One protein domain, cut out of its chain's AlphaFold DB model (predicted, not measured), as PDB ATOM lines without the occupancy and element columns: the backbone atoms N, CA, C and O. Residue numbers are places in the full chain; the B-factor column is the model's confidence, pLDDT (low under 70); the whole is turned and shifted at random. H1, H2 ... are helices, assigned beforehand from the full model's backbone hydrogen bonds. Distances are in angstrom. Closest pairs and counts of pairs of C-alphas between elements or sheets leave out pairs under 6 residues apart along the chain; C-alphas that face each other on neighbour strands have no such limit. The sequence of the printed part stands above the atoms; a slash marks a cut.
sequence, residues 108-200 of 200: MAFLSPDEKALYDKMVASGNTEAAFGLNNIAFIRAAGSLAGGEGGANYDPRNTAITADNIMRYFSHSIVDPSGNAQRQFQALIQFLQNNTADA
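This is residues 108 to 200 of the 200 residues of an uncharacterized protein of Betaproteobacteria bacterium HGW-Betaproteobacteria-22 (UniProt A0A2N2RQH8). Two helical hairpins, H1 with H2 and H3 with H4, meet where residues 129 to 136 of the long helix H2 pack on the long helix H4, the two lines only just about perpendicular at 72 degrees; H1 folds back beside H2, and short H3 packs on H4. A long looped stretch, residues 144 to 163, joins the two hairpins. The printed part has 93 residues with four named helices, H1 to H4 in chain order, and no named strand; its class is all helix. It is compact and rounded, with a radius of gyration of the C-alphas of 12.4 A and spans of 34 by 27 by 21 A.

H1 is residues 113 to 124, 16.3 A long, beginning at C-alpha 113 (215.984, 105.906, 90.190). H2 is residues 128 to 143, 22.5 A. H3 is residues 164 to 169, 8.7 A. H4, the longest, is residues 181 to 197, 24.7 A, ending at C-alpha 197 (226.375, 92.894, 97.153).

H2, with residues 129 to 136 alone, touches H4; the closest C-alphas, of Ala 130 and Leu 189, are 4.0 A apart, and the lines are only just about perpendicular at 72 degrees. Residues 119 to 123 of H1 touch residues 128 to 135 of H2, closest at the C-alphas of Tyr 119 and Ala 131, 5.4 A, with a shallow tilt of 32 degrees, opposite ways. H3 touches H4, closest at the C-alphas of Ala 164 and Ile 190, 4.8 A, with a shallow tilt of 34 degrees, only just short of steep, opposite ways. The helix packing is mostly aligned, only just, with 2 of 3 pairs at a shallow tilt. H3 is apart from H1 and H2. Each O i to N i+4 pair in H1, H2, H3 and H4 is within hydrogen-bond range.

The C-alphas farthest apart, of Pro 178 and Ala 200, are 36.1 A apart. The printed part has no cut. The links H2 to H3 and H3 to H4 are long. Residues 197 to 200 have pLDDT under 70.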
ATOM      1  N   MET A 108     210.186 110.719  98.461       96.94
ATOM      2  CA  MET A 108     210.668 109.872  97.366       96.94
ATOM      3  C   MET A 108     211.335 110.673  96.239       96.94
ATOM      4  O   MET A 108     212.122 110.113  95.481       96.94
ATOM      5  N   ALA A 109     211.103 111.986  96.124       96.81
ATOM      6  CA  ALA A 109     211.851 112.841  95.194       96.81
ATOM      7  C   ALA A 109     213.357 112.914  95.499       96.81
ATOM      8  O   ALA A 109     214.134 113.225  94.601       96.81
ATOM      9  N   PHE A 110     213.765 112.626  96.738       96.81
ATOM     10  CA  PHE A 110     215.159 112.695  97.188       96.81
ATOM     11  C   PHE A 110     215.910 111.362  97.056       96.81
ATOM     12  O   PHE A 110     217.016 111.212  97.582       96.81
ATOM     13  N   LEU A 111     215.307 110.401  96.356       96.88
ATOM     14  CA  LEU A 111     215.937 109.152  95.958       96.88
ATOM     15  C   LEU A 111     216.196 109.148  94.450       96.88
ATOM     16  O   LEU A 111     215.347 109.573  93.655       96.88
ATOM     17  N   SER A 112     217.355 108.628  94.059       96.69
ATOM     18  CA  SER A 112     217.682 108.332  92.667       96.69
ATOM     19  C   SER A 112     216.776 107.217  92.112       96.69
ATOM     20  O   SER A 112     216.125 106.501  92.880       96.69
ATOM     21  N   PRO A 113     216.711 107.030  90.780       97.31
ATOM     22  CA  PRO A 113     215.984 105.906  90.190       97.31
ATOM     23  C   PRO A 113     216.423 104.535  90.733       97.31
ATOM     24  O   PRO A 113     215.567 103.710  91.042       97.31
ATOM     25  N   ASP A 114     217.727 104.319  90.928       96.56
ATOM     26  CA  ASP A 114     218.257 103.052  91.450       96.56
ATOM     27  C   ASP A 114     217.903 102.849  92.926       96.56
ATOM     28  O   ASP A 114     217.555 101.748  93.345       96.56
ATOM     29  N   GLU A 115     217.920 103.920  93.723       97.44
ATOM     30  CA  GLU A 115     217.501 103.871  95.127       97.44
ATOM     31  C   GLU A 115     215.993 103.580  95.246       97.44
ATOM     32  O   GLU A 115     215.577 102.817  96.115       97.44
ATOM     33  N   LYS A 116     215.160 104.108  94.338       98.25
ATOM     34  CA  LYS A 116     213.732 103.746  94.254       98.25
ATOM     35  C   LYS A 116     213.533 102.285  93.865       98.25
ATOM     36  O   LYS A 116     212.737 101.595  94.492       98.25
ATOM     37  N   ALA A 117     214.288 101.794  92.885       97.50
ATOM     38  CA  ALA A 117     214.242 100.388  92.494       97.50
ATOM     39  C   ALA A 117     214.683  99.464  93.642       97.50
ATOM     40  O   ALA A 117     214.074  98.418  93.868       97.50
ATOM     41  N   LEU A 118     215.697  99.867  94.414       97.38
ATOM     42  CA  LEU A 118     216.126  99.159  95.617       97.38
ATOM     43  C   LEU A 118     215.020  99.136  96.682       97.38
ATOM     44  O   LEU A 118     214.760  98.083  97.267       97.38
ATOM     45  N   TYR A 119     214.345 100.268  96.905       98.19
ATOM     46  CA  TYR A 119     213.173 100.348  97.780       98.19
ATOM     47  C   TYR A 119     212.092  99.345  97.355       98.19
ATOM     48  O   TYR A 119     211.647  98.524  98.159       98.19
ATOM     49  N   ASP A 120     211.729  99.356  96.073       98.06
ATOM     50  CA  ASP A 120     210.693  98.481  95.523       98.06
ATOM     51  C   ASP A 120     211.086  97.000  95.599       98.06
ATOM     52  O   ASP A 120     210.242  96.151  95.891       98.06
ATOM     53  N   LYS A 121     212.376  96.679  95.439       97.12
ATOM     54  CA  LYS A 121     212.907  95.324  95.648       97.12
ATOM     55  C   LYS A 121     212.724  94.859  97.095       97.12
ATOM     56  O   LYS A 121     212.311  93.721  97.325       97.12
ATOM     57  N   MET A 122     213.001  95.720  98.077       97.44
ATOM     58  CA  MET A 122     212.806  95.388  99.494       97.44
ATOM     59  C   MET A 122     211.332  95.123  99.799       97.44
ATOM     60  O   MET A 122     211.018  94.088 100.387       97.44
ATOM     61  N   VAL A 123     210.433  95.977  99.304       97.12
ATOM     62  CA  VAL A 123     208.979  95.794  99.430       97.12
ATOM     63  C   VAL A 123     208.525  94.479  98.793       97.12
ATOM     64  O   VAL A 123     207.846  93.686  99.445       97.12
ATOM     65  N   ALA A 124     208.943  94.199  97.556       96.31
ATOM     66  CA  ALA A 124     208.574  92.977  96.840       96.31
ATOM     67  C   ALA A 124     209.085  91.700  97.527       96.31
ATOM     68  O   ALA A 124     208.425  90.665  97.472       96.31
ATOM     69  N   SER A 125     210.239  91.769  98.198       94.94
ATOM     70  CA  SER A 125     210.804  90.643  98.954       94.94
ATOM     71  C   SER A 125     210.228  90.483 100.368       94.94
ATOM     72  O   SER A 125     210.648  89.587 101.096       94.94
ATOM     73  N   GLY A 126     209.304  91.355 100.788       94.94
ATOM     74  CA  GLY A 126     208.754  91.358 102.145       94.94
ATOM     75  C   GLY A 126     209.698  91.922 103.216       94.94
ATOM     76  O   GLY A 126     209.347  91.910 104.393       94.94
ATOM     77  N   ASN A 127     210.860  92.466 102.834       95.81
ATOM     78  CA  ASN A 127     211.793  93.159 103.731       95.81
ATOM     79  C   ASN A 127     211.313  94.587 104.032       95.81
ATOM     80  O   ASN A 127     211.982  95.579 103.731       95.81
ATOM     81  N   THR A 128     210.124  94.702 104.625       94.44
ATOM     82  CA  THR A 128     209.481  95.992 104.906       94.44
ATOM     83  C   THR A 128     210.288  96.839 105.888       94.44
ATOM     84  O   THR A 128     210.380  98.047 105.696       94.44
ATOM     85  N   GLU A 129     210.947  96.242 106.885       96.38
ATOM     86  CA  GLU A 129     211.823  96.978 107.811       96.38
ATOM     87  C   GLU A 129     212.999  97.653 107.093       96.38
ATOM     88  O   GLU A 129     213.297  98.817 107.363       96.38
ATOM     89  N   ALA A 130     213.624  96.961 106.137       97.88
ATOM     90  CA  ALA A 130     214.703  97.520 105.327       97.88
ATOM     91  C   ALA A 130     214.184  98.637 104.401       97.88
ATOM     92  O   ALA A 130     214.807  99.697 104.292       97.88
ATOM     93  N   ALA A 131     212.996  98.449 103.809       97.94
ATOM     94  CA  ALA A 131     212.319  99.491 103.038       97.94
ATOM     95  C   ALA A 131     212.045 100.743 103.891       97.94
ATOM     96  O   ALA A 131     212.353 101.855 103.463       97.94
ATOM     97  N   PHE A 132     211.564 100.585 105.129       96.81
ATOM     98  CA  PHE A 132     211.401 101.701 106.065       96.81
ATOM     99  C   PHE A 132     212.734 102.371 106.421       96.81
ATOM    100  O   PHE A 132     212.785 103.595 106.514       96.81
ATOM    101  N   GLY A 133     213.828 101.612 106.535       97.81
ATOM    102  CA  GLY A 133     215.169 102.172 106.715       97.81
ATOM    103  C   GLY A 133     215.554 103.118 105.576       97.81
ATOM    104  O   GLY A 133     216.034 104.225 105.816       97.81
ATOM    105  N   LEU A 134     215.267 102.735 104.330       98.31
ATOM    106  CA  LEU A 134     215.526 103.582 103.164       98.31
ATOM    107  C   LEU A 134     214.551 104.768 103.079       98.31
ATOM    108  O   LEU A 134     214.943 105.869 102.692       98.31
ATOM    109  N   ASN A 135     213.303 104.584 103.514       96.81
ATOM    110  CA  ASN A 135     212.337 105.674 103.659       96.81
ATOM    111  C   ASN A 135     212.827 106.741 104.655       96.81
ATOM    112  O   ASN A 135     212.745 107.934 104.362       96.81
ATOM    113  N   ASN A 136     213.418 106.330 105.781       97.12
ATOM    114  CA  ASN A 136     214.024 107.245 106.750       97.12
ATOM    115  C   ASN A 136     215.182 108.048 106.140       97.12
ATOM    116  O   ASN A 136     215.294 109.245 106.397       97.12
ATOM    117  N   ILE A 137     216.011 107.438 105.285       98.12
ATOM    118  CA  ILE A 137     217.057 108.169 104.544       98.12
ATOM    119  C   ILE A 137     216.437 109.218 103.621       98.12
ATOM    120  O   ILE A 137     216.878 110.369 103.607       98.12
ATOM    121  N   ALA A 138     215.383 108.853 102.886       97.56
ATOM    122  CA  ALA A 138     214.651 109.790 102.038       97.56
ATOM    123  C   ALA A 138     214.083 110.970 102.851       97.56
ATOM    124  O   ALA A 138     214.161 112.120 102.418       97.56
ATOM    125  N   PHE A 139     213.569 110.705 104.057       95.81
ATOM    126  CA  PHE A 139     213.112 111.735 104.992       95.81
ATOM    127  C   PHE A 139     214.251 112.656 105.460       95.81
ATOM    128  O   PHE A 139     214.113 113.877 105.384       95.81
ATOM    129  N   ILE A 140     215.400 112.103 105.862       96.56
ATOM    130  CA  ILE A 140     216.581 112.889 106.263       96.56
ATOM    131  C   ILE A 140     217.038 113.806 105.117       96.56
ATOM    132  O   ILE A 140     217.293 114.991 105.327       96.56
ATOM    133  N   ARG A 141     217.087 113.296 103.878       97.50
ATOM    134  CA  ARG A 141     217.440 114.093 102.688       97.50
ATOM    135  C   ARG A 141     216.430 115.199 102.382       97.50
ATOM    136  O   ARG A 141     216.813 116.285 101.929       97.50
ATOM    137  N   ALA A 142     215.146 114.932 102.616       95.19
ATOM    138  CA  ALA A 142     214.091 115.922 102.447       95.19
ATOM    139  C   ALA A 142     214.234 117.080 103.449       95.19
ATOM    140  O   ALA A 142     213.985 118.228 103.080       95.19
ATOM    141  N   ALA A 143     214.705 116.799 104.670       91.75
ATOM    142  CA  ALA A 143     214.885 117.795 105.726       91.75
ATOM    143  C   ALA A 143     215.981 118.838 105.424       91.75
ATOM    144  O   ALA A 143     215.899 119.960 105.919       91.75
ATOM    145  N   GLY A 144     216.980 118.520 104.593       90.75
ATOM    146  CA  GLY A 144     217.993 119.497 104.188       90.75
ATOM    147  C   GLY A 144     219.285 118.886 103.657       90.75
ATOM    148  O   GLY A 144     219.362 117.693 103.390       90.75
ATOM    149  N   SER A 145     220.304 119.732 103.489       89.31
ATOM    150  CA  SER A 145     221.663 119.361 103.056       89.31
ATOM    151  C   SER A 145     222.684 119.370 104.203       89.31
ATOM    152  O   SER A 145     223.886 119.409 103.963       89.31
ATOM    153  N   LEU A 146     222.215 119.393 105.453       90.50
ATOM    154  CA  LEU A 146     223.060 119.351 106.642       90.50
ATOM    155  C   LEU A 146     222.364 118.513 107.714       90.50
ATOM    156  O   LEU A 146     221.263 118.854 108.142       90.50
ATOM    157  N   ALA A 147     223.005 117.427 108.133       91.75
ATOM    158  CA  ALA A 147     222.514 116.543 109.181       91.75
ATOM    159  C   ALA A 147     223.649 116.134 110.128       91.75
ATOM    160  O   ALA A 147     224.821 116.134 109.745       91.75
ATOM    161  N   GLY A 148     223.286 115.780 111.363       88.25
ATOM    162  CA  GLY A 148     224.214 115.243 112.355       88.25
ATOM    163  C   GLY A 148     224.516 113.765 112.104       88.25
ATOM    164  O   GLY A 148     223.610 112.975 111.828       88.25
ATOM    165  N   GLY A 149     225.790 113.411 112.203       89.19
ATOM    166  CA  GLY A 149     226.341 112.067 112.105       89.19
ATOM    167  C   GLY A 149     227.036 111.627 113.397       89.19
ATOM    168  O   GLY A 149     226.904 112.252 114.454       89.19
ATOM    169  N   GLU A 150     227.796 110.540 113.304       89.75
ATOM    170  CA  GLU A 150     228.568 109.970 114.409       89.75
ATOM    171  C   GLU A 150     229.488 111.011 115.069       89.75
ATOM    172  O   GLU A 150     230.089 111.866 114.413       89.75
ATOM    173  N   GLY A 151     229.583 110.956 116.400       86.06
ATOM    174  CA  GLY A 151     230.470 111.827 117.175       86.06
ATOM    175  C   GLY A 151     230.148 113.324 117.089       86.06
ATOM    176  O   GLY A 151     230.989 114.138 117.463       86.06
ATOM    177  N   GLY A 152     228.963 113.704 116.595       83.50
ATOM    178  CA  GLY A 152     228.586 115.106 116.387       83.50
ATOM    179  C   GLY A 152     229.142 115.717 115.099       83.50
ATOM    180  O   GLY A 152     229.086 116.936 114.932       83.50
ATOM    181  N   ALA A 153     229.678 114.899 114.186       89.50
ATOM    182  CA  ALA A 153     230.055 115.356 112.855       89.50
ATOM    183  C   ALA A 153     228.821 115.829 112.072       89.50
ATOM    184  O   ALA A 153     227.718 115.335 112.278       89.50
ATOM    185  N   ASN A 154     229.013 116.750 111.132       93.25
ATOM    186  CA  ASN A 154     227.982 117.102 110.160       93.25
ATOM    187  C   ASN A 154     228.290 116.446 108.814       93.25
ATOM    188  O   ASN A 154     229.456 116.321 108.438       93.25
ATOM    189  N   TYR A 155     227.252 116.081 108.068       95.38
ATOM    190  CA  TYR A 155     227.372 115.578 106.701       95.38
ATOM    191  C   TYR A 155     226.225 116.097 105.826       95.38
ATOM    192  O   TYR A 155     225.213 116.586 106.336       95.38
ATOM    193  N   ASP A 156     226.392 116.002 104.507       96.31
ATOM    194  CA  ASP A 156     225.341 116.329 103.545       96.31
ATOM    195  C   ASP A 156     224.582 115.054 103.144       96.31
ATOM    196  O   ASP A 156     225.098 114.256 102.351       96.31
ATOM    197  N   PRO A 157     223.355 114.833 103.649       96.00
ATOM    198  CA  PRO A 157     222.615 113.615 103.354       96.00
ATOM    199  C   PRO A 157     222.201 113.507 101.884       96.00
ATOM    200  O   PRO A 157     222.035 112.388 101.398       96.00
ATOM    201  N   ARG A 158     222.052 114.625 101.154       94.94
ATOM    202  CA  ARG A 158     221.616 114.613  99.745       94.94
ATOM    203  C   ARG A 158     222.698 114.098  98.808       94.94
ATOM    204  O   ARG A 158     222.372 113.497  97.793       94.94
ATOM    205  N   ASN A 159     223.959 114.310  99.177       93.56
ATOM    206  CA  ASN A 159     225.121 113.892  98.394       93.56
ATOM    207  C   ASN A 159     225.817 112.644  98.960       93.56
ATOM    208  O   ASN A 159     226.717 112.094  98.328       93.56
ATOM    209  N   THR A 160     225.406 112.170 100.138       95.75
ATOM    210  CA  THR A 160     225.977 110.968 100.751       95.75
ATOM    211  C   THR A 160     225.342 109.708 100.168       95.75
ATOM    212  O   THR A 160     224.119 109.538 100.184       95.75
ATOM    213  N   ALA A 161     226.191 108.813  99.661       96.12
ATOM    214  CA  ALA A 161     225.776 107.534  99.093       96.12
ATOM    215  C   ALA A 161     225.153 106.614 100.156       96.12
ATOM    216  O   ALA A 161     225.620 106.562 101.297       96.12
ATOM    217  N   ILE A 162     224.138 105.845  99.758       97.06
ATOM    218  CA  ILE A 162     223.470 104.857 100.611       97.06
ATOM    219  C   ILE A 162     224.278 103.559 100.589       97.06
ATOM    220  O   ILE A 162     224.087 102.693  99.741       97.06
ATOM    221  N   THR A 163     225.217 103.444 101.523       96.62
ATOM    222  CA  THR A 163     226.038 102.247 101.746       96.62
ATOM    223  C   THR A 163     225.927 101.811 103.200       96.62
ATOM    224  O   THR A 163     225.586 102.624 104.060       96.62
ATOM    225  N   ALA A 164     226.248 100.550 103.500       96.69
ATOM    226  CA  ALA A 164     226.235 100.043 104.874       96.69
ATOM    227  C   ALA A 164     227.060 100.927 105.834       96.69
ATOM    228  O   ALA A 164     226.562 101.335 106.885       96.69
ATOM    229  N   ASP A 165     228.276 101.298 105.427       95.94
ATOM    230  CA  ASP A 165     229.176 102.144 106.217       95.94
ATOM    231  C   ASP A 165     228.612 103.549 106.450       95.94
ATOM    232  O   ASP A 165     228.654 104.055 107.570       95.94
ATOM    233  N   ASN A 166     228.055 104.183 105.413       97.25
ATOM    234  CA  ASN A 166     227.485 105.525 105.542       97.25
ATOM    235  C   ASN A 166     226.189 105.519 106.357       97.25
ATOM    236  O   ASN A 166     225.915 106.480 107.073       97.25
ATOM    237  N   ILE A 167     225.393 104.450 106.285       97.75
ATOM    238  CA  ILE A 167     224.201 104.308 107.126       97.75
ATOM    239  C   ILE A 167     224.607 104.244 108.590       97.75
ATOM    240  O   ILE A 167     224.067 105.004 109.387       97.75
ATOM    241  N   MET A 168     225.586 103.398 108.913       95.44
ATOM    242  CA  MET A 168     226.076 103.220 110.275       95.44
ATOM    243  C   MET A 168     226.729 104.488 110.837       95.44
ATOM    244  O   MET A 168     226.497 104.823 111.992       95.44
ATOM    245  N   ARG A 169     227.533 105.200 110.039       94.81
ATOM    246  CA  ARG A 169     228.256 106.401 110.497       94.81
ATOM    247  C   ARG A 169     227.416 107.672 110.483       94.81
ATOM    248  O   ARG A 169     227.670 108.582 111.266       94.81
ATOM    249  N   TYR A 170     226.450 107.786 109.578       96.00
ATOM    250  CA  TYR A 170     225.779 109.060 109.318       96.00
ATOM    251  C   TYR A 170     224.264 108.966 109.468       96.00
ATOM    252  O   TYR A 170     223.708 109.575 110.381       96.00
ATOM    253  N   PHE A 171     223.588 108.187 108.621       96.81
ATOM    254  CA  PHE A 171     222.121 108.215 108.566       96.81
ATOM    255  C   PHE A 171     221.453 107.744 109.866       96.81
ATOM    256  O   PHE A 171     220.487 108.373 110.303       96.81
ATOM    257  N   SER A 172     221.980 106.710 110.533       95.38
ATOM    258  CA  SER A 172     221.404 106.211 111.791       95.38
ATOM    259  C   SER A 172     221.498 107.200 112.949       95.38
ATOM    260  O   SER A 172     220.704 107.129 113.882       95.38
ATOM    261  N   HIS A 173     222.429 108.151 112.882       94.19
ATOM    262  CA  HIS A 173     222.608 109.186 113.900       94.19
ATOM    263  C   HIS A 173     221.731 110.424 113.665       94.19
ATOM    264  O   HIS A 173     221.587 111.252 114.562       94.19
ATOM    265  N   SER A 174     221.118 110.552 112.485       93.00
ATOM    266  CA  SER A 174     220.287 111.709 112.131       93.00
ATOM    267  C   SER A 174     218.854 111.632 112.665       93.00
ATOM    268  O   SER A 174     218.113 112.608 112.551       93.00
ATOM    269  N   ILE A 175     218.450 110.498 113.245       91.31
ATOM    270  CA  ILE A 175     217.125 110.306 113.844       91.31
ATOM    271  C   ILE A 175     217.288 109.961 115.321       91.31
ATOM    272  O   ILE A 175     217.868 108.939 115.677       91.31
ATOM    273  N   VAL A 176     216.715 110.798 116.185       89.25
ATOM    274  CA  VAL A 176     216.610 110.521 117.620       89.25
ATOM    275  C   VAL A 176     215.269 109.837 117.877       89.25
ATOM    276  O   VAL A 176     214.237 110.494 117.980       89.25
ATOM    277  N   ASP A 177     215.289 108.509 117.966       91.00
ATOM    278  CA  ASP A 177     214.113 107.678 118.240       91.00
ATOM    279  C   ASP A 177     214.340 106.807 119.493       91.00
ATOM    280  O   ASP A 177     214.979 105.754 119.407       91.00
ATOM    281  N   PRO A 178     213.800 107.202 120.664       90.75
ATOM    282  CA  PRO A 178     213.948 106.447 121.910       90.75
ATOM    283  C   PRO A 178     213.359 105.028 121.872       90.75
ATOM    284  O   PRO A 178     213.730 104.200 122.698       90.75
ATOM    285  N   SER A 179     212.443 104.732 120.941       94.69
ATOM    286  CA  SER A 179     211.858 103.390 120.795       94.69
ATOM    287  C   SER A 179     212.794 102.397 120.094       94.69
ATOM    288  O   SER A 179     212.562 101.185 120.120       94.69
ATOM    289  N   GLY A 180     213.852 102.903 119.451       93.81
ATOM    290  CA  GLY A 180     214.807 102.113 118.681       93.81
ATOM    291  C   GLY A 180     214.249 101.546 117.372       93.81
ATOM    292  O   GLY A 180     214.919 100.726 116.747       93.81
ATOM    293  N   ASN A 181     213.051 101.948 116.935       95.31
ATOM    294  CA  ASN A 181     212.461 101.480 115.681       95.31
ATOM    295  C   ASN A 181     213.311 101.912 114.482       95.31
ATOM    296  O   ASN A 181     213.637 101.077 113.640       95.31
ATOM    297  N   ALA A 182     213.728 103.180 114.443       94.94
ATOM    298  CA  ALA A 182     214.589 103.699 113.383       94.94
ATOM    299  C   ALA A 182     215.914 102.923 113.311       94.94
ATOM    300  O   ALA A 182     216.344 102.521 112.231       94.94
ATOM    301  N   GLN A 183     216.519 102.627 114.466       95.75
ATOM    302  CA  GLN A 183     217.763 101.860 114.530       95.75
ATOM    303  C   GLN A 183     217.598 100.443 113.964       95.75
ATOM    304  O   GLN A 183     218.439 100.005 113.180       95.75
ATOM    305  N   ARG A 184     216.511  99.736 114.310       97.56
ATOM    306  CA  ARG A 184     216.225  98.401 113.750       97.56
ATOM    307  C   ARG A 184     216.034  98.450 112.234       97.56
ATOM    308  O   ARG A 184     216.585  97.620 111.521       97.56
ATOM    309  N   GLN A 185     215.326  99.459 111.733       98.06
ATOM    310  CA  GLN A 185     215.102  99.654 110.297       98.06
ATOM    311  C   GLN A 185     216.406  99.948 109.535       98.06
ATOM    312  O   GLN A 185     216.636  99.387 108.463       98.06
ATOM    313  N   PHE A 186     217.304 100.768 110.094       98.25
ATOM    314  CA  PHE A 186     218.635 100.987 109.513       98.25
ATOM    315  C   PHE A 186     219.491  99.717 109.522       98.25
ATOM    316  O   PHE A 186     220.168  99.439 108.536       98.25
ATOM    317  N   GLN A 187     219.434  98.916 110.590       98.00
ATOM    318  CA  GLN A 187     220.124  97.623 110.644       98.00
ATOM    319  C   GLN A 187     219.591  96.646 109.589       98.00
ATOM    320  O   GLN A 187     220.390  96.016 108.898       98.00
ATOM    321  N   ALA A 188     218.271  96.563 109.411       98.12
ATOM    322  CA  ALA A 188     217.659  95.747 108.365       98.12
ATOM    323  C   ALA A 188     218.104  96.198 106.961       98.12
ATOM    324  O   ALA A 188     218.442  95.364 106.123       98.12
ATOM    325  N   LEU A 189     218.182  97.513 106.715       98.44
ATOM    326  CA  LEU A 189     218.700  98.052 105.455       98.44
ATOM    327  C   LEU A 189     220.178  97.699 105.235       98.44
ATOM    328  O   LEU A 189     220.543  97.277 104.140       98.44
ATOM    329  N   ILE A 190     221.020  97.833 106.262       98.12
ATOM    330  CA  ILE A 190     222.438  97.445 106.197       98.12
ATOM    331  C   ILE A 190     222.572  95.967 105.807       98.12
ATOM    332  O   ILE A 190     223.313  95.650 104.877       98.12
ATOM    333  N   GLN A 191     221.828  95.078 106.472       97.25
ATOM    334  CA  GLN A 191     221.847  93.641 106.181       97.25
ATOM    335  C   GLN A 191     221.365  93.346 104.759       97.25
ATOM    336  O   GLN A 191     221.992  92.566 104.043       97.25
ATOM    337  N   PHE A 192     220.283  93.998 104.319       96.88
ATOM    338  CA  PHE A 192     219.781  93.840 102.958       96.88
ATOM    339  C   PHE A 192     220.841  94.244 101.927       96.88
ATOM    340  O   PHE A 192     221.097  93.490 100.991       96.88
ATOM    341  N   LEU A 193     221.492  95.396 102.114       96.00
ATOM    342  CA  LEU A 193     222.549  95.872 101.220       96.00
ATOM    343  C   LEU A 193     223.714  94.884 101.143       96.00
ATOM    344  O   LEU A 193     224.104  94.520 100.041       96.00
ATOM    345  N   GLN A 194     224.215  94.409 102.286       94.06
ATOM    346  CA  GLN A 194     225.339  93.467 102.356       94.06
ATOM    347  C   GLN A 194     225.037  92.127 101.675       94.06
ATOM    348  O   GLN A 194     225.892  91.583 100.982       94.06
ATOM    349  N   ASN A 195     223.815  91.619 101.833       89.25
ATOM    350  CA  ASN A 195     223.399  90.373 101.193       89.25
ATOM    351  C   ASN A 195     223.227  90.537  99.676       89.25
ATOM    352  O   ASN A 195     223.473  89.600  98.933       89.25
ATOM    353  N   ASN A 196     222.842  91.726  99.203       76.38
ATOM    354  CA  ASN A 196     222.663  91.989  97.773       76.38
ATOM    355  C   ASN A 196     223.975  92.311  97.039       76.38
ATOM    356  O   ASN A 196     224.028  92.134  95.827       76.38
ATOM    357  N   THR A 197     225.023  92.771  97.730       63.50
ATOM    358  CA  THR A 197     226.375  92.894  97.153       63.50
ATOM    359  C   THR A 197     227.148  91.578  97.135       63.50
ATOM    360  O   THR A 197     228.110  91.480  96.385       63.50
ATOM    361  N   ALA A 198     226.757  90.576  97.928       50.31
ATOM    362  CA  ALA A 198     227.383  89.250  97.913       50.31
ATOM    363  C   ALA A 198     226.987  88.391  96.691       50.31
ATOM    364  O   ALA A 198     227.660  87.404  96.403       50.31
ATOM    365  N   ASP A 199     225.930  88.792  95.974       38.78
ATOM    366  CA  ASP A 199     225.393  88.118  94.781       38.78
ATOM    367  C   ASP A 199     225.780  88.820  93.452       38.78
ATOM    368  O   ASP A 199     225.253  88.462  92.394       38.78
ATOM    369  N   ALA A 200     226.663  89.827  93.497       38.91
ATOM    370  CA  ALA A 200     227.188  90.567  92.340       38.91
ATOM    371  C   ALA A 200     228.665  90.233  92.084       38.91
ATOM    372  O   ALA A 200     229.036  90.119  90.893       38.91
TER     373      ALA A 200